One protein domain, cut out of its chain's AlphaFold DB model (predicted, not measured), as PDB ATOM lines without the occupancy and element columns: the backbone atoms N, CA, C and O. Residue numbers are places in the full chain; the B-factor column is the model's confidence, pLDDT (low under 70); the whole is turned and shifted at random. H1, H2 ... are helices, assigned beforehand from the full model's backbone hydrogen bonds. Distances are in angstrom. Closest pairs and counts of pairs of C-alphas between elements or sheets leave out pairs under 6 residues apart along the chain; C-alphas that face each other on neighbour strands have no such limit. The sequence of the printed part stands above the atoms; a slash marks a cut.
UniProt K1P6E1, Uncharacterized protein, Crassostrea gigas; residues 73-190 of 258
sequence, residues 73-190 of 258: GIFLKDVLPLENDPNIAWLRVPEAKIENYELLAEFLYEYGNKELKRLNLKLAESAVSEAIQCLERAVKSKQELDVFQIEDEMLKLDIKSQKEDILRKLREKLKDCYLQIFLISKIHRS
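Overview. This is residues 73 to 190 of the 258 residues of an uncharacterized protein of Crassostrea gigas (UniProt K1P6E1). One long helix, H4, makes the length of this domain; H3 folds back along it and H2 folds back along H3, giving a small up-and-down bundle of three helices, each running against the one before it, in which H3 touches both H2 and H4 while H2 and H4 are close but not clearly touching. The first turns of H4 run on past the end of H3, while the short helix H1 and the long unnamed stretch after it make a loose cap on the side of H2 and H3 away from H4. The printed part has 118 residues with four named helices, H1 to H4 along the chain, and no named strand; the class is all helix. The whole is loose, with a radius of gyration of the C-alphas of 16.7 A, and elongated, spanning 54 by 33 by 21 A.

Along the chain. Begin with the longest helix, H4, residues 153 to 188: find C-alpha 153 at (22.529, 30.140, 86.699) and go from there 52.1 A to C-alpha 188 at (64.861, 60.429, 84.140). H3, residues 121 to 143, is 32.7 A long from first to last C-alpha. H2, residues 101 to 117, measures 24.2 A from C-alpha 101 at (37.406, 55.787, 81.163) to its last C-alpha. Look before it for H1, residues 76 to 79, 5.2 A long.

Arrangement. Start on H4 at Cys 177, whose C-alpha is 6.1 A from that of Val 128, the closest C-alphas of H4 and H3. The two touch, at a shallow tilt of 16 degrees, opposite ways, and form a helical hairpin. Move on to H2, which touches H3; the closest C-alphas, of Gly 112 and Ala 124, are 4.0 A apart. These two form a second helical hairpin, at a shallow tilt of 20 degrees, opposite ways. H2 and H4 are close but not clearly touching, their closest C-alphas being those of Tyr 109 and Cys 177 at 7.1 A; they run the same way at a shallow tilt of 22 degrees. H1 is apart from H2, H3 and H4. In the backbones of H2, H3 and H4 you will find every O i to N i+4 pair within hydrogen-bond range; H1 is too short for such a pair.

Size, cuts and confidence. Look for the two C-alphas farthest apart at Glu 151 and Arg 189, 55.3 A from each other. The printed part has no cut. The link from H1 to H2, residues 80 to 100, is long; that from H3 to H4 is short, and that from H2 to H3 is tight. In the B-factor column the mean pLDDT of the printed part is 85.5, and you will find values under 70 at residue 73, residues 81 to 84 and residues 144 to 149.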
ATOM      1  N   GLY A  73      36.371  73.239  72.160       69.12
ATOM      2  CA  GLY A  73      37.167  72.042  72.304       69.12
ATOM      3  C   GLY A  73      37.002  71.534  73.718       69.12
ATOM      4  O   GLY A  73      37.197  72.286  74.670       69.12
ATOM      5  N   ILE A  74      36.682  70.253  73.859       82.38
ATOM      6  CA  ILE A  74      36.636  69.625  75.173       82.38
ATOM      7  C   ILE A  74      38.072  69.360  75.624       82.38
ATOM      8  O   ILE A  74      38.848  68.687  74.934       82.38
ATOM      9  N   PHE A  75      38.450  69.912  76.773       87.19
ATOM     10  CA  PHE A  75      39.767  69.704  77.359       87.19
ATOM     11  C   PHE A  75      39.713  68.635  78.445       87.19
ATOM     12  O   PHE A  75      38.668  68.366  79.036       87.19
ATOM     13  N   LEU A  76      40.866  68.045  78.762       84.88
ATOM     14  CA  LEU A  76      40.957  67.005  79.785       84.88
ATOM     15  C   LEU A  76      40.386  67.473  81.132       84.88
ATOM     16  O   LEU A  76      39.674  66.719  81.791       84.88
ATOM     17  N   LYS A  77      40.636  68.732  81.522       84.75
ATOM     18  CA  LYS A  77      40.052  69.370  82.723       84.75
ATOM     19  C   LYS A  77      38.526  69.428  82.732       84.75
ATOM     20  O   LYS A  77      37.947  69.479  83.808       84.75
ATOM     21  N   ASP A  78      37.885  69.412  81.571       83.81
ATOM     22  CA  ASP A  78      36.427  69.458  81.478       83.81
ATOM     23  C   ASP A  78      35.832  68.045  81.636       83.81
ATOM     24  O   ASP A  78      34.697  67.897  82.081       83.81
ATOM     25  N   VAL A  79      36.623  67.004  81.341       82.88
ATOM     26  CA  VAL A  79      36.253  65.583  81.497       82.88
ATOM     27  C   VAL A  79      36.591  65.052  82.898       82.88
ATOM     28  O   VAL A  79      35.829  64.282  83.478       82.88
ATOM     29  N   LEU A  80      37.724  65.477  83.462       78.62
ATOM     30  CA  LEU A  80      38.257  65.037  84.758       78.62
ATOM     31  C   LEU A  80      38.567  66.245  85.675       78.62
ATOM     32  O   LEU A  80      39.722  66.524  85.992       78.62
ATOM     33  N   PRO A  81      37.550  66.993  86.131       60.53
ATOM     34  CA  PRO A  81      37.744  68.317  86.734       60.53
ATOM     35  C   PRO A  81      38.444  68.358  88.101       60.53
ATOM     36  O   PRO A  81      38.800  69.443  88.554       60.53
ATOM     37  N   LEU A  82      38.637  67.222  88.779       52.38
ATOM     38  CA  LEU A  82      39.092  67.186  90.177       52.38
ATOM     39  C   LEU A  82      40.498  66.602  90.386       52.38
ATOM     40  O   LEU A  82      41.011  66.710  91.495       52.38
ATOM     41  N   GLU A  83      41.123  66.013  89.363       62.06
ATOM     42  CA  GLU A  83      42.364  65.232  89.543       62.06
ATOM     43  C   GLU A  83      43.466  65.519  88.520       62.06
ATOM     44  O   GLU A  83      44.556  64.983  88.661       62.06
ATOM     45  N   ASN A  84      43.235  66.396  87.540       62.09
ATOM     46  CA  ASN A  84      44.196  66.547  86.451       62.09
ATOM     47  C   ASN A  84      45.449  67.322  86.842       62.09
ATOM     48  O   ASN A  84      45.379  68.478  87.278       62.09
ATOM     49  N   ASP A  85      46.597  66.736  86.524       75.25
ATOM     50  CA  ASP A  85      47.875  67.421  86.517       75.25
ATOM     51  C   ASP A  85      47.799  68.672  85.607       75.25
ATOM     52  O   ASP A  85      47.421  68.586  84.425       75.25
ATOM     53  N   PRO A  86      48.177  69.866  86.112       80.62
ATOM     54  CA  PRO A  86      48.170  71.102  85.329       80.62
ATOM     55  C   PRO A  86      49.004  71.024  84.041       80.62
ATOM     56  O   PRO A  86      48.756  71.804  83.120       80.62
ATOM     57  N   ASN A  87      49.961  70.092  83.947       82.12
ATOM     58  CA  ASN A  87      50.775  69.866  82.753       82.12
ATOM     59  C   ASN A  87      49.942  69.363  81.558       82.12
ATOM     60  O   ASN A  87      50.277  69.682  80.419       82.12
ATOM     61  N   ILE A  88      48.863  68.611  81.802       86.12
ATOM     62  CA  ILE A  88      48.024  67.997  80.755       86.12
ATOM     63  C   ILE A  88      46.566  68.468  80.781       86.12
ATOM     64  O   ILE A  88      45.795  68.131  79.888       86.12
ATOM     65  N   ALA A  89      46.179  69.304  81.746       84.25
ATOM     66  CA  ALA A  89      44.818  69.829  81.892       84.25
ATOM     67  C   ALA A  89      44.246  70.485  80.615       84.25
ATOM     68  O   ALA A  89      43.039  70.442  80.381       84.25
ATOM     69  N   TRP A  90      45.112  71.080  79.788       84.00
ATOM     70  CA  TRP A  90      44.762  71.761  78.533       84.00
ATOM     71  C   TRP A  90      44.891  70.874  77.289       84.00
ATOM     72  O   TRP A  90      44.812  71.366  76.162       84.00
ATOM     73  N   LEU A  91      45.099  69.570  77.472       87.06
ATOM     74  CA  LEU A  91      45.082  68.607  76.383       87.06
ATOM     75  C   LEU A  91      43.663  68.525  75.806       87.06
ATOM     76  O   LEU A  91      42.709  68.264  76.539       87.06
ATOM     77  N   ARG A  92      43.524  68.754  74.496       87.75
ATOM     78  CA  ARG A  92      42.250  68.563  73.787       87.75
ATOM     79  C   ARG A  92      41.948  67.072  73.685       87.75
ATOM     80  O   ARG A  92      42.783  66.314  73.191       87.75
ATOM     81  N   VAL A  93      40.757  66.678  74.118       87.00
ATOM     82  CA  VAL A  93      40.295  65.289  74.087       87.00
ATOM     83  C   VAL A  93      39.292  65.129  72.942       87.00
ATOM     84  O   VAL A  93      38.325  65.888  72.875       87.00
ATOM     85  N   PRO A  94      39.485  64.161  72.028       86.50
ATOM     86  CA  PRO A  94      38.490  63.864  71.000       86.50
ATOM     87  C   PRO A  94      37.170  63.406  71.629       86.50
ATOM     88  O   PRO A  94      37.194  62.550  72.509       86.50
ATOM     89  N   GLU A  95      36.026  63.884  71.129       84.75
ATOM     90  CA  GLU A  95      34.692  63.531  71.657       84.75
ATOM     91  C   GLU A  95      34.476  62.016  71.784       84.75
ATOM     92  O   GLU A  95      33.997  61.528  72.805       84.75
ATOM     93  N   ALA A  96      34.939  61.252  70.790       84.44
ATOM     94  CA  ALA A  96      34.853  59.792  70.768       84.44
ATOM     95  C   ALA A  96      35.605  59.090  71.918       84.44
ATOM     96  O   ALA A  96      35.427  57.894  72.125       84.44
ATOM     97  N   LYS A  97      36.483  59.794  72.640       84.00
ATOM     98  CA  LYS A  97      37.277  59.246  73.750       84.00
ATOM     99  C   LYS A  97      36.728  59.627  75.128       84.00
ATOM    100  O   LYS A  97      37.248  59.150  76.127       84.00
ATOM    101  N   ILE A  98      35.676  60.444  75.183       83.62
ATOM    102  CA  ILE A  98      35.065  60.942  76.430       83.62
ATOM    103  C   ILE A  98      34.002  59.970  76.963       83.62
ATOM    104  O   ILE A  98      33.639  60.021  78.134       83.62
ATOM    105  N   GLU A  99      33.527  59.051  76.119       81.06
ATOM    106  CA  GLU A  99      32.419  58.140  76.423       81.06
ATOM    107  C   GLU A  99      32.671  57.253  77.653       81.06
ATOM    108  O   GLU A  99      31.757  57.013  78.442       81.06
ATOM    109  N   ASN A 100      33.899  56.761  77.836       85.50
ATOM    110  CA  ASN A 100      34.254  55.954  78.998       85.50
ATOM    111  C   ASN A 100      35.736  56.094  79.377       85.50
ATOM    112  O   ASN A 100      36.582  56.499  78.576       85.50
ATOM    113  N   TYR A 101      36.052  55.701  80.615       89.31
ATOM    114  CA  TYR A 101      37.406  55.787  81.163       89.31
ATOM    115  C   TYR A 101      38.439  54.937  80.407       89.31
ATOM    116  O   TYR A 101      39.620  55.261  80.430       89.31
ATOM    117  N   GLU A 102      38.032  53.870  79.719       90.12
ATOM    118  CA  GLU A 102      38.963  52.996  78.993       90.12
ATOM    119  C   GLU A 102      39.475  53.641  77.711       90.12
ATOM    120  O   GLU A 102      40.663  53.551  77.403       90.12
ATOM    121  N   LEU A 103      38.575  54.282  76.966       90.00
ATOM    122  CA  LEU A 103      38.906  55.021  75.755       90.00
ATOM    123  C   LEU A 103      39.731  56.263  76.097       90.00
ATOM    124  O   LEU A 103      40.691  56.573  75.390       90.00
ATOM    125  N   LEU A 104      39.401  56.929  77.205       91.88
ATOM    126  CA  LEU A 104      40.182  58.052  77.706       91.88
ATOM    127  C   LEU A 104      41.593  57.616  78.124       91.88
ATOM    128  O   LEU A 104      42.567  58.257  77.732       91.88
ATOM    129  N   ALA A 105      41.718  56.500  78.849       93.44
ATOM    130  CA  ALA A 105      43.013  55.945  79.232       93.44
ATOM    131  C   ALA A 105      43.870  55.567  78.020       93.44
ATOM    132  O   ALA A 105      45.059  55.864  77.994       93.44
ATOM    133  N   GLU A 106      43.277  54.947  76.997       94.38
ATOM    134  CA  GLU A 106      43.978  54.611  75.753       94.38
ATOM    135  C   GLU A 106      44.506  55.867  75.049       94.38
ATOM    136  O   GLU A 106      45.670  55.917  74.656       94.38
ATOM    137  N   PHE A 107      43.681  56.912  74.949       93.56
ATOM    138  CA  PHE A 107      44.097  58.194  74.385       93.56
ATOM    139  C   PHE A 107      45.270  58.815  75.160       93.56
ATOM    140  O   PHE A 107      46.251  59.253  74.552       93.56
ATOM    141  N   LEU A 108      45.187  58.830  76.492       94.31
ATOM    142  CA  LEU A 108      46.231  59.370  77.364       94.31
ATOM    143  C   LEU A 108      47.527  58.557  77.276       94.31
ATOM    144  O   LEU A 108      48.605  59.133  77.162       94.31
ATOM    145  N   TYR A 109      47.428  57.230  77.233       94.88
ATOM    146  CA  TYR A 109      48.568  56.332  77.068       94.88
ATOM    147  C   TYR A 109      49.265  56.518  75.710       94.88
ATOM    148  O   TYR A 109      50.495  56.578  75.623       94.88
ATOM    149  N   GLU A 110      48.502  56.655  74.622       94.31
ATOM    150  CA  GLU A 110      49.057  56.965  73.301       94.31
ATOM    151  C   GLU A 110      49.718  58.344  73.256       94.31
ATOM    152  O   GLU A 110      50.759  58.522  72.613       94.31
ATOM    153  N   TYR A 111      49.111  59.334  73.912       93.06
ATOM    154  CA  TYR A 111      49.681  60.668  74.036       93.06
ATOM    155  C   TYR A 111      50.994  60.633  74.830       93.06
ATOM    156  O   TYR A 111      52.008  61.135  74.341       93.06
ATOM    157  N   GLY A 112      51.016  59.948  75.977       91.25
ATOM    158  CA  GLY A 112      52.212  59.752  76.794       91.25
ATOM    159  C   GLY A 112      53.352  59.099  76.013       91.25
ATOM    160  O   GLY A 112      54.468  59.613  76.001       91.25
ATOM    161  N   ASN A 113      53.053  58.060  75.228       91.06
ATOM    162  CA  ASN A 113      54.009  57.427  74.315       91.06
ATOM    163  C   ASN A 113      54.606  58.392  73.279       91.06
ATOM    164  O   ASN A 113      55.805  58.349  72.983       91.06
ATOM    165  N   LYS A 114      53.774  59.252  72.679       92.19
ATOM    166  CA  LYS A 114      54.231  60.250  71.697       92.19
ATOM    167  C   LYS A 114      55.157  61.272  72.351       92.19
ATOM    168  O   LYS A 114      56.191  61.604  71.773       92.19
ATOM    169  N   GLU A 115      54.815  61.733  73.547       89.75
ATOM    170  CA  GLU A 115      55.629  62.691  74.297       89.75
ATOM    171  C   GLU A 115      56.919  62.062  74.837       89.75
ATOM    172  O   GLU A 115      57.974  62.695  74.791       89.75
ATOM    173  N   LEU A 116      56.894  60.781  75.215       86.69
ATOM    174  CA  LEU A 116      58.086  60.027  75.592       86.69
ATOM    175  C   LEU A 116      59.084  59.932  74.432       86.69
ATOM    176  O   LEU A 116      60.270  60.207  74.615       86.69
ATOM    177  N   LYS A 117      58.609  59.635  73.214       87.50
ATOM    178  CA  LYS A 117      59.443  59.633  71.994       87.50
ATOM    179  C   LYS A 117      60.048  61.004  71.686       87.50
ATOM    180  O   LYS A 117      61.115  61.083  71.086       87.50
ATOM    181  N   ARG A 118      59.379  62.081  72.102       88.88
ATOM    182  CA  ARG A 118      59.867  63.466  72.003       88.88
ATOM    183  C   ARG A 118      60.765  63.875  73.172       88.88
ATOM    184  O   ARG A 118      61.236  65.006  73.189       88.88
ATOM    185  N   LEU A 119      61.008  62.971  74.126       84.44
ATOM    186  CA  LEU A 119      61.741  63.211  75.372       84.44
ATOM    187  C   LEU A 119      61.090  64.264  76.285       84.44
ATOM    188  O   LEU A 119      61.738  64.809  77.178       84.44
ATOM    189  N   ASN A 120      59.788  64.503  76.123       88.88
ATOM    190  CA  ASN A 120      58.994  65.336  77.018       88.88
ATOM    191  C   ASN A 120      58.542  64.507  78.228       88.88
ATOM    192  O   ASN A 120      57.357  64.238  78.417       88.88
ATOM    193  N   LEU A 121      59.511  64.095  79.050       87.88
ATOM    194  CA  LEU A 121      59.318  63.117  80.129       87.88
ATOM    195  C   LEU A 121      58.235  63.528  81.126       87.88
ATOM    196  O   LEU A 121      57.433  62.693  81.514       87.88
ATOM    197  N   LYS A 122      58.163  64.815  81.475       89.88
ATOM    198  CA  LYS A 122      57.154  65.322  82.409       89.88
ATOM    199  C   LYS A 122      55.731  65.193  81.858       89.88
ATOM    200  O   LYS A 122      54.830  64.821  82.590       89.88
ATOM    201  N   LEU A 123      55.529  65.485  80.569       90.00
ATOM    202  CA  LEU A 123      54.217  65.322  79.930       90.00
ATOM    203  C   LEU A 123      53.863  63.848  79.750       90.00
ATOM    204  O   LEU A 123      52.705  63.483  79.918       90.00
ATOM    205  N   ALA A 124      54.855  63.015  79.427       91.69
ATOM    206  CA  ALA A 124      54.671  61.575  79.341       91.69
ATOM    207  C   ALA A 124      54.259  60.985  80.696       91.69
ATOM    208  O   ALA A 124      53.280  60.253  80.756       91.69
ATOM    209  N   GLU A 125      54.954  61.356  81.772       92.69
ATOM    210  CA  GLU A 125      54.640  60.941  83.140       92.69
ATOM    211  C   GLU A 125      53.218  61.345  83.524       92.69
ATOM    212  O   GLU A 125      52.411  60.465  83.805       92.69
ATOM    213  N   SER A 126      52.878  62.637  83.422       92.12
ATOM    214  CA  SER A 126      51.527  63.127  83.718       92.12
ATOM    215  C   SER A 126      50.460  62.384  82.902       92.12
ATOM    216  O   SER A 126      49.441  61.968  83.432       92.12
ATOM    217  N   ALA A 127      50.676  62.170  81.601       93.06
ATOM    218  CA  ALA A 127      49.690  61.489  80.763       93.06
ATOM    219  C   ALA A 127      49.490  60.015  81.151       93.06
ATOM    220  O   ALA A 127      48.359  59.530  81.172       93.06
ATOM    221  N   VAL A 128      50.573  59.300  81.459       94.62
ATOM    222  CA  VAL A 128      50.509  57.888  81.858       94.62
ATOM    223  C   VAL A 128      49.908  57.742  83.253       94.62
ATOM    224  O   VAL A 128      49.094  56.845  83.463       94.62
ATOM    225  N   SER A 129      50.246  58.630  84.188       93.56
ATOM    226  CA  SER A 129      49.645  58.674  85.522       93.56
ATOM    227  C   SER A 129      48.126  58.826  85.457       93.56
ATOM    228  O   SER A 129      47.401  58.058  86.094       93.56
ATOM    229  N   GLU A 130      47.625  59.728  84.617       92.69
ATOM    230  CA  GLU A 130      46.186  59.918  84.447       92.69
ATOM    231  C   GLU A 130      45.534  58.746  83.700       92.69
ATOM    232  O   GLU A 130      44.392  58.381  83.994       92.69
ATOM    233  N   ALA A 131      46.254  58.093  82.779       94.81
ATOM    234  CA  ALA A 131      45.788  56.855  82.156       94.81
ATOM    235  C   ALA A 131      45.608  55.732  83.196       94.81
ATOM    236  O   ALA A 131      44.586  55.042  83.174       94.81
ATOM    237  N   ILE A 132      46.550  55.589  84.140       94.62
ATOM    238  CA  ILE A 132      46.456  54.634  85.257       94.62
ATOM    239  C   ILE A 132      45.210  54.930  86.093       94.62
ATOM    240  O   ILE A 132      44.394  54.032  86.298       94.62
ATOM    241  N   GLN A 133      45.000  56.185  86.501       92.31
ATOM    242  CA  GLN A 133      43.818  56.574  87.284       92.31
ATOM    243  C   GLN A 133      42.505  56.249  86.554       92.31
ATOM    244  O   GLN A 133      41.561  55.725  87.153       92.31
ATOM    245  N   CYS A 134      42.437  56.514  85.246       92.25
ATOM    246  CA  CYS A 134      41.279  56.164  84.428       92.25
ATOM    247  C   CYS A 134      41.039  54.645  84.401       92.25
ATOM    248  O   CYS A 134      39.909  54.194  84.600       92.25
ATOM    249  N   LEU A 135      42.088  53.842  84.208       93.56
ATOM    250  CA  LEU A 135      41.977  52.381  84.206       93.56
ATOM    251  C   LEU A 135      41.574  51.827  85.574       93.56
ATOM    252  O   LEU A 135      40.710  50.957  85.641       93.56
ATOM    253  N   GLU A 136      42.127  52.347  86.670       91.56
ATOM    254  CA  GLU A 136      41.737  51.946  88.025       91.56
ATOM    255  C   GLU A 136      40.257  52.234  88.303       91.56
ATOM    256  O   GLU A 136      39.551  51.399  88.875       91.56
ATOM    257  N   ARG A 137      39.751  53.392  87.862       90.00
ATOM    258  CA  ARG A 137      38.320  53.725  87.934       90.00
ATOM    259  C   ARG A 137      37.478  52.775  87.082       90.00
ATOM    260  O   ARG A 137      36.429  52.317  87.538       90.00
ATOM    261  N   ALA A 138      37.945  52.433  85.880       89.19
ATOM    262  CA  ALA A 138      37.276  51.459  85.022       89.19
ATOM    263  C   ALA A 138      37.202  50.074  85.691       89.19
ATOM    264  O   ALA A 138      36.136  49.460  85.701       89.19
ATOM    265  N   VAL A 139      38.285  49.605  86.318       88.31
ATOM    266  CA  VAL A 139      38.312  48.338  87.069       88.31
ATOM    267  C   VAL A 139      37.317  48.362  88.232       88.31
ATOM    268  O   VAL A 139      36.487  47.456  88.330       88.31
ATOM    269  N   LYS A 140      37.338  49.412  89.064       86.44
ATOM    270  CA  LYS A 140      36.429  49.562  90.217       86.44
ATOM    271  C   LYS A 140      34.957  49.531  89.791       86.44
ATOM    272  O   LYS A 140      34.187  48.725  90.308       86.44
ATOM    273  N   SER A 141      34.593  50.307  88.767       82.25
ATOM    274  CA  SER A 141      33.215  50.353  88.247       82.25
ATOM    275  C   SER A 141      32.694  48.989  87.775       82.25
ATOM    276  O   SER A 141      31.522  48.663  87.954       82.25
ATOM    277  N   LYS A 142      33.568  48.149  87.208       79.94
ATOM    278  CA  LYS A 142      33.199  46.814  86.722       79.94
ATOM    279  C   LYS A 142      33.158  45.772  87.832       79.94
ATOM    280  O   LYS A 142      32.372  44.828  87.746       79.94
ATOM    281  N   GLN A 143      33.968  45.921  88.877       72.31
ATOM    282  CA  GLN A 143      33.925  45.047  90.051       72.31
ATOM    283  C   GLN A 143      32.587  45.154  90.794       72.31
ATOM    284  O   GLN A 143      32.066  44.123  91.218       72.31
ATOM    285  N   GLU A 144      31.987  46.343  90.845       69.25
ATOM    286  CA  GLU A 144      30.733  46.628  91.561       69.25
ATOM    287  C   GLU A 144      29.453  46.107  90.878       69.25
ATOM    288  O   GLU A 144      28.390  46.112  91.493       69.25
ATOM    289  N   LEU A 145      29.527  45.611  89.634       65.19
ATOM    290  CA  LEU A 145      28.374  45.019  88.940       65.19
ATOM    291  C   LEU A 145      27.849  43.778  89.687       65.19
ATOM    292  O   LEU A 145      28.500  42.724  89.685       65.19
ATOM    293  N   ASP A 146      26.674  43.930  90.305       61.62
ATOM    294  CA  ASP A 146      25.967  42.903  91.069       61.62
ATOM    295  C   ASP A 146      25.171  41.967  90.139       61.62
ATOM    296  O   ASP A 146      24.286  42.388  89.396       61.62
ATOM    297  N   VAL A 147      25.499  40.673  90.192       66.06
ATOM    298  CA  VAL A 147      24.879  39.597  89.396       66.06
ATOM    299  C   VAL A 147      24.066  38.645  90.296       66.06
ATOM    300  O   VAL A 147      23.598  37.598  89.849       66.06
ATOM    301  N   PHE A 148      23.898  38.956  91.590       66.25
ATOM    302  CA  PHE A 148      23.214  38.083  92.553       66.25
ATOM    303  C   PHE A 148      21.710  37.957  92.295       66.25
ATOM    304  O   PHE A 148      21.119  36.958  92.693       66.25
ATOM    305  N   GLN A 149      21.108  38.926  91.603       69.00
ATOM    306  CA  GLN A 149      19.669  38.954  91.316       69.00
ATOM    307  C   GLN A 149      19.260  38.131  90.080       69.00
ATOM    308  O   GLN A 149      18.076  38.052  89.767       69.00
ATOM    309  N   ILE A 150      20.214  37.523  89.365       74.88
ATOM    310  CA  ILE A 150      19.925  36.699  88.186       74.88
ATOM    311  C   ILE A 150      19.604  35.267  88.626       74.88
ATOM    312  O   ILE A 150      20.457  34.590  89.204       74.88
ATOM    313  N   GLU A 151      18.378  34.815  88.342       74.00
ATOM    314  CA  GLU A 151      17.899  33.455  88.645       74.00
ATOM    315  C   GLU A 151      18.464  32.392  87.691       74.00
ATOM    316  O   GLU A 151      18.651  31.240  88.082       74.00
ATOM    317  N   ASP A 152      18.746  32.767  86.440       83.31
ATOM    318  CA  ASP A 152      19.351  31.873  85.454       83.31
ATOM    319  C   ASP A 152      20.843  31.671  85.766       83.31
ATOM    320  O   ASP A 152      21.687  32.542  85.533       83.31
ATOM    321  N   GLU A 153      21.165  30.499  86.310       82.94
ATOM    322  CA  GLU A 153      22.529  30.140  86.699       82.94
ATOM    323  C   GLU A 153      23.489  30.029  85.502       82.94
ATOM    324  O   GLU A 153      24.671  30.342  85.655       82.94
ATOM    325  N   MET A 154      23.016  29.656  84.306       79.69
ATOM    326  CA  MET A 154      23.868  29.644  83.111       79.69
ATOM    327  C   MET A 154      24.216  31.067  82.680       79.69
ATOM    328  O   MET A 154      25.390  31.389  82.505       79.69
ATOM    329  N   LEU A 155      23.217  31.947  82.599       79.25
ATOM    330  CA  LEU A 155      23.422  33.354  82.257       79.25
ATOM    331  C   LEU A 155      24.337  34.058  83.272       79.25
ATOM    332  O   LEU A 155      25.185  34.872  82.911       79.25
ATOM    333  N   LYS A 156      24.201  33.722  84.555       78.12
ATOM    334  CA  LYS A 156      25.045  34.242  85.636       78.12
ATOM    335  C   LYS A 156      26.500  33.795  85.512       78.12
ATOM    336  O   LYS A 156      27.397  34.597  85.774       78.12
ATOM    337  N   LEU A 157      26.747  32.540  85.130       80.50
ATOM    338  CA  LEU A 157      28.097  32.045  84.847       80.50
ATOM    339  C   LEU A 157      28.695  32.734  83.617       80.50
ATOM    340  O   LEU A 157      29.838  33.186  83.687       80.50
ATOM    341  N   ASP A 158      27.914  32.906  82.550       82.12
ATOM    342  CA  ASP A 158      28.357  33.586  81.329       82.12
ATOM    343  C   ASP A 158      28.730  35.050  81.598       82.12
ATOM    344  O   ASP A 158      29.803  35.507  81.201       82.12
ATOM    345  N   ILE A 159      27.895  35.781  82.345       81.44
ATOM    346  CA  ILE A 159      28.170  37.174  82.731       81.44
ATOM    347  C   ILE A 159      29.427  37.263  83.601       81.44
ATOM    348  O   ILE A 159      30.253  38.155  83.397       81.44
ATOM    349  N   LYS A 160      29.613  36.340  84.553       81.81
ATOM    350  CA  LYS A 160      30.833  36.285  85.375       81.81
ATOM    351  C   LYS A 160      32.079  36.032  84.528       81.81
ATOM    352  O   LYS A 160      33.076  36.717  84.729       81.81
ATOM    353  N   SER A 161      32.013  35.104  83.573       83.69
ATOM    354  CA  SER A 161      33.122  34.822  82.656       83.69
ATOM    355  C   SER A 161      33.477  36.049  81.815       83.69
ATOM    356  O   SER A 161      34.639  36.442  81.756       83.69
ATOM    357  N   GLN A 162      32.478  36.707  81.216       82.56
ATOM    358  CA  GLN A 162      32.695  37.917  80.416       82.56
ATOM    359  C   GLN A 162      33.270  39.061  81.253       82.56
ATOM    360  O   GLN A 162      34.168  39.772  80.802       82.56
ATOM    361  N   LYS A 163      32.783  39.235  82.485       84.62
ATOM    362  CA  LYS A 163      33.320  40.219  83.428       84.62
ATOM    363  C   LYS A 163      34.793  39.951  83.721       84.62
ATOM    364  O   LYS A 163      35.584  40.889  83.659       84.62
ATOM    365  N   GLU A 164      35.165  38.704  83.995       85.88
ATOM    366  CA  GLU A 164      36.558  38.356  84.282       85.88
ATOM    367  C   GLU A 164      37.463  38.573  83.063       85.88
ATOM    368  O   GLU A 164      38.546  39.141  83.193       85.88
ATOM    369  N   ASP A 165      36.995  38.237  81.858       86.69
ATOM    370  CA  ASP A 165      37.724  38.514  80.616       86.69
ATOM    371  C   ASP A 165      37.955  40.011  80.391       86.69
ATOM    372  O   ASP A 165      39.028  40.436  79.954       86.69
ATOM    373  N   ILE A 166      36.952  40.829  80.697       87.81
ATOM    374  CA  ILE A 166      37.057  42.280  80.600       87.81
ATOM    375  C   ILE A 166      38.028  42.827  81.658       87.81
ATOM    376  O   ILE A 166      38.862  43.674  81.334       87.81
ATOM    377  N   LEU A 167      37.948  42.353  82.905       88.38
ATOM    378  CA  LEU A 167      38.861  42.755  83.979       88.38
ATOM    379  C   LEU A 167      40.306  42.372  83.657       88.38
ATOM    380  O   LEU A 167      41.207  43.188  83.843       88.38
ATOM    381  N   ARG A 168      40.529  41.180  83.097       90.06
ATOM    382  CA  ARG A 168      41.840  40.739  82.615       90.06
ATOM    383  C   ARG A 168      42.416  41.690  81.564       90.06
ATOM    384  O   ARG A 168      43.548  42.131  81.718       90.06
ATOM    385  N   LYS A 169      41.628  42.102  80.564       91.31
ATOM    386  CA  LYS A 169      42.069  43.090  79.556       91.31
ATOM    387  C   LYS A 169      42.430  44.447  80.166       91.31
ATOM    388  O   LYS A 169      43.360  45.101  79.705       91.31
ATOM    389  N   LEU A 170      41.701  44.893  81.190       91.56
ATOM    390  CA  LEU A 170      42.028  46.140  81.890       91.56
ATOM    391  C   LEU A 170      43.325  46.030  82.694       91.56
ATOM    392  O   LEU A 170      44.136  46.952  82.665       91.56
ATOM    393  N   ARG A 171      43.537  44.897  83.367       92.06
ATOM    394  CA  ARG A 171      44.781  44.589  84.083       92.06
ATOM    395  C   ARG A 171      45.982  44.543  83.134       92.06
ATOM    396  O   ARG A 171      47.023  45.105  83.457       92.06
ATOM    397  N   GLU A 172      45.827  43.965  81.943       92.00
ATOM    398  CA  GLU A 172      46.869  43.987  80.903       92.00
ATOM    399  C   GLU A 172      47.217  45.420  80.465       92.00
ATOM    400  O   GLU A 172      48.392  45.767  80.387       92.00
ATOM    401  N   LYS A 173      46.221  46.297  80.273       93.94
ATOM    402  CA  LYS A 173      46.477  47.720  79.977       93.94
ATOM    403  C   LYS A 173      47.160  48.458  81.135       93.94
ATOM    404  O   LYS A 173      48.005  49.321  80.901       93.94
ATOM    405  N   LEU A 174      46.811  48.131  82.384       94.69
ATOM    406  CA  LEU A 174      47.478  48.682  83.571       94.69
ATOM    407  C   LEU A 174      48.948  48.266  83.624       94.69
ATOM    408  O   LEU A 174      49.803  49.113  83.877       94.69
ATOM    409  N   LYS A 175      49.248  46.995  83.325       93.75
ATOM    410  CA  LYS A 175      50.627  46.503  83.198       93.75
ATOM    411  C   LYS A 175      51.421  47.379  82.232       93.75
ATOM    412  O   LYS A 175      52.493  47.854  82.600       93.75
ATOM    413  N   ASP A 176      50.888  47.632  81.039       93.62
ATOM    414  CA  ASP A 176      51.573  48.438  80.021       93.62
ATOM    415  C   ASP A 176      51.861  49.867  80.513       93.62
ATOM    416  O   ASP A 176      52.953  50.399  80.295       93.62
ATOM    417  N   CYS A 177      50.927  50.474  81.250       95.00
ATOM    418  CA  CYS A 177      51.134  51.791  81.859       95.00
ATOM    419  C   CYS A 177      52.251  51.772  82.914       95.00
ATOM    420  O   CYS A 177      53.132  52.634  82.894       95.00
ATOM    421  N   TYR A 178      52.269  50.775  83.802       94.44
ATOM    422  CA  TYR A 178      53.305  50.652  84.833       94.44
ATOM    423  C   TYR A 178      54.699  50.399  84.255       94.44
ATOM    424  O   TYR A 178      55.680  50.977  84.731       94.44
ATOM    425  N   LEU A 179      54.800  49.596  83.192       91.88
ATOM    426  CA  LEU A 179      56.052  49.426  82.450       91.88
ATOM    427  C   LEU A 179      56.542  50.755  81.873       91.88
ATOM    428  O   LEU A 179      57.737  51.056  81.911       91.88
ATOM    429  N   GLN A 180      55.623  51.588  81.386       91.94
ATOM    430  CA  GLN A 180      55.971  52.895  80.849       91.94
ATOM    431  C   GLN A 180      56.457  53.865  81.938       91.94
ATOM    432  O   GLN A 180      57.455  54.554  81.729       91.94
ATOM    433  N   ILE A 181      55.838  53.864  83.126       94.25
ATOM    434  CA  ILE A 181      56.337  54.613  84.295       94.25
ATOM    435  C   ILE A 181      57.742  54.148  84.694       94.25
ATOM    436  O   ILE A 181      58.615  54.977  84.979       94.25
ATOM    437  N   PHE A 182      57.999  52.839  84.680       92.94
ATOM    438  CA  PHE A 182      59.332  52.305  84.953       92.94
ATOM    439  C   PHE A 182      60.362  52.799  83.931       92.94
ATOM    440  O   PHE A 182      61.444  53.254  84.309       92.94
ATOM    441  N   LEU A 183      60.012  52.790  82.644       89.50
ATOM    442  CA  LEU A 183      60.868  53.313  81.584       89.50
ATOM    443  C   LEU A 183      61.154  54.813  81.762       89.50
ATOM    444  O   LEU A 183      62.314  55.225  81.705       89.50
ATOM    445  N   ILE A 184      60.123  55.619  82.034       89.31
ATOM    446  CA  ILE A 184      60.260  57.056  82.323       89.31
ATOM    447  C   ILE A 184      61.213  57.268  83.504       89.31
ATOM    448  O   ILE A 184      62.146  58.068  83.407       89.31
ATOM    449  N   SER A 185      61.051  56.489  84.576       89.62
ATOM    450  CA  SER A 185      61.899  56.535  85.772       89.62
ATOM    451  C   SER A 185      63.364  56.211  85.455       89.62
ATOM    452  O   SER A 185      64.271  56.939  85.872       89.62
ATOM    453  N   LYS A 186      63.623  55.179  84.636       87.69
ATOM    454  CA  LYS A 186      64.978  54.826  84.171       87.69
ATOM    455  C   LYS A 186      65.612  55.947  83.345       87.69
ATOM    456  O   LYS A 186      66.779  56.275  83.572       87.69
ATOM    457  N   ILE A 187      64.863  56.548  82.415       86.38
ATOM    458  CA  ILE A 187      65.361  57.630  81.550       86.38
ATOM    459  C   ILE A 187      65.642  58.891  82.375       86.38
ATOM    460  O   ILE A 187      66.715  59.486  82.246       86.38
ATOM    461  N   HIS A 188      64.718  59.269  83.260       84.19
ATOM    462  CA  HIS A 188      64.861  60.429  84.140       84.19
ATOM    463  C   HIS A 188      65.901  60.201  85.254       84.19
ATOM    464  O   HIS A 188      66.353  61.154  85.887       84.19
ATOM    465  N   ARG A 189      66.306  58.944  85.490       83.69
ATOM    466  CA  ARG A 189      67.137  58.515  86.629       83.69
ATOM    467  C   ARG A 189      66.566  58.981  87.969       83.69
ATOM    468  O   ARG A 189      67.320  59.342  88.870       83.69
ATOM    469  N   SER A 190      65.240  58.973  88.070       88.06
ATOM    470  CA  SER A 190      64.518  59.257  89.305       88.06
ATOM    471  C   SER A 190      63.744  58.026  89.741       88.06
ATOM    472  O   SER A 190      63.263  57.264  88.906       88.06
TER     473      SER A 190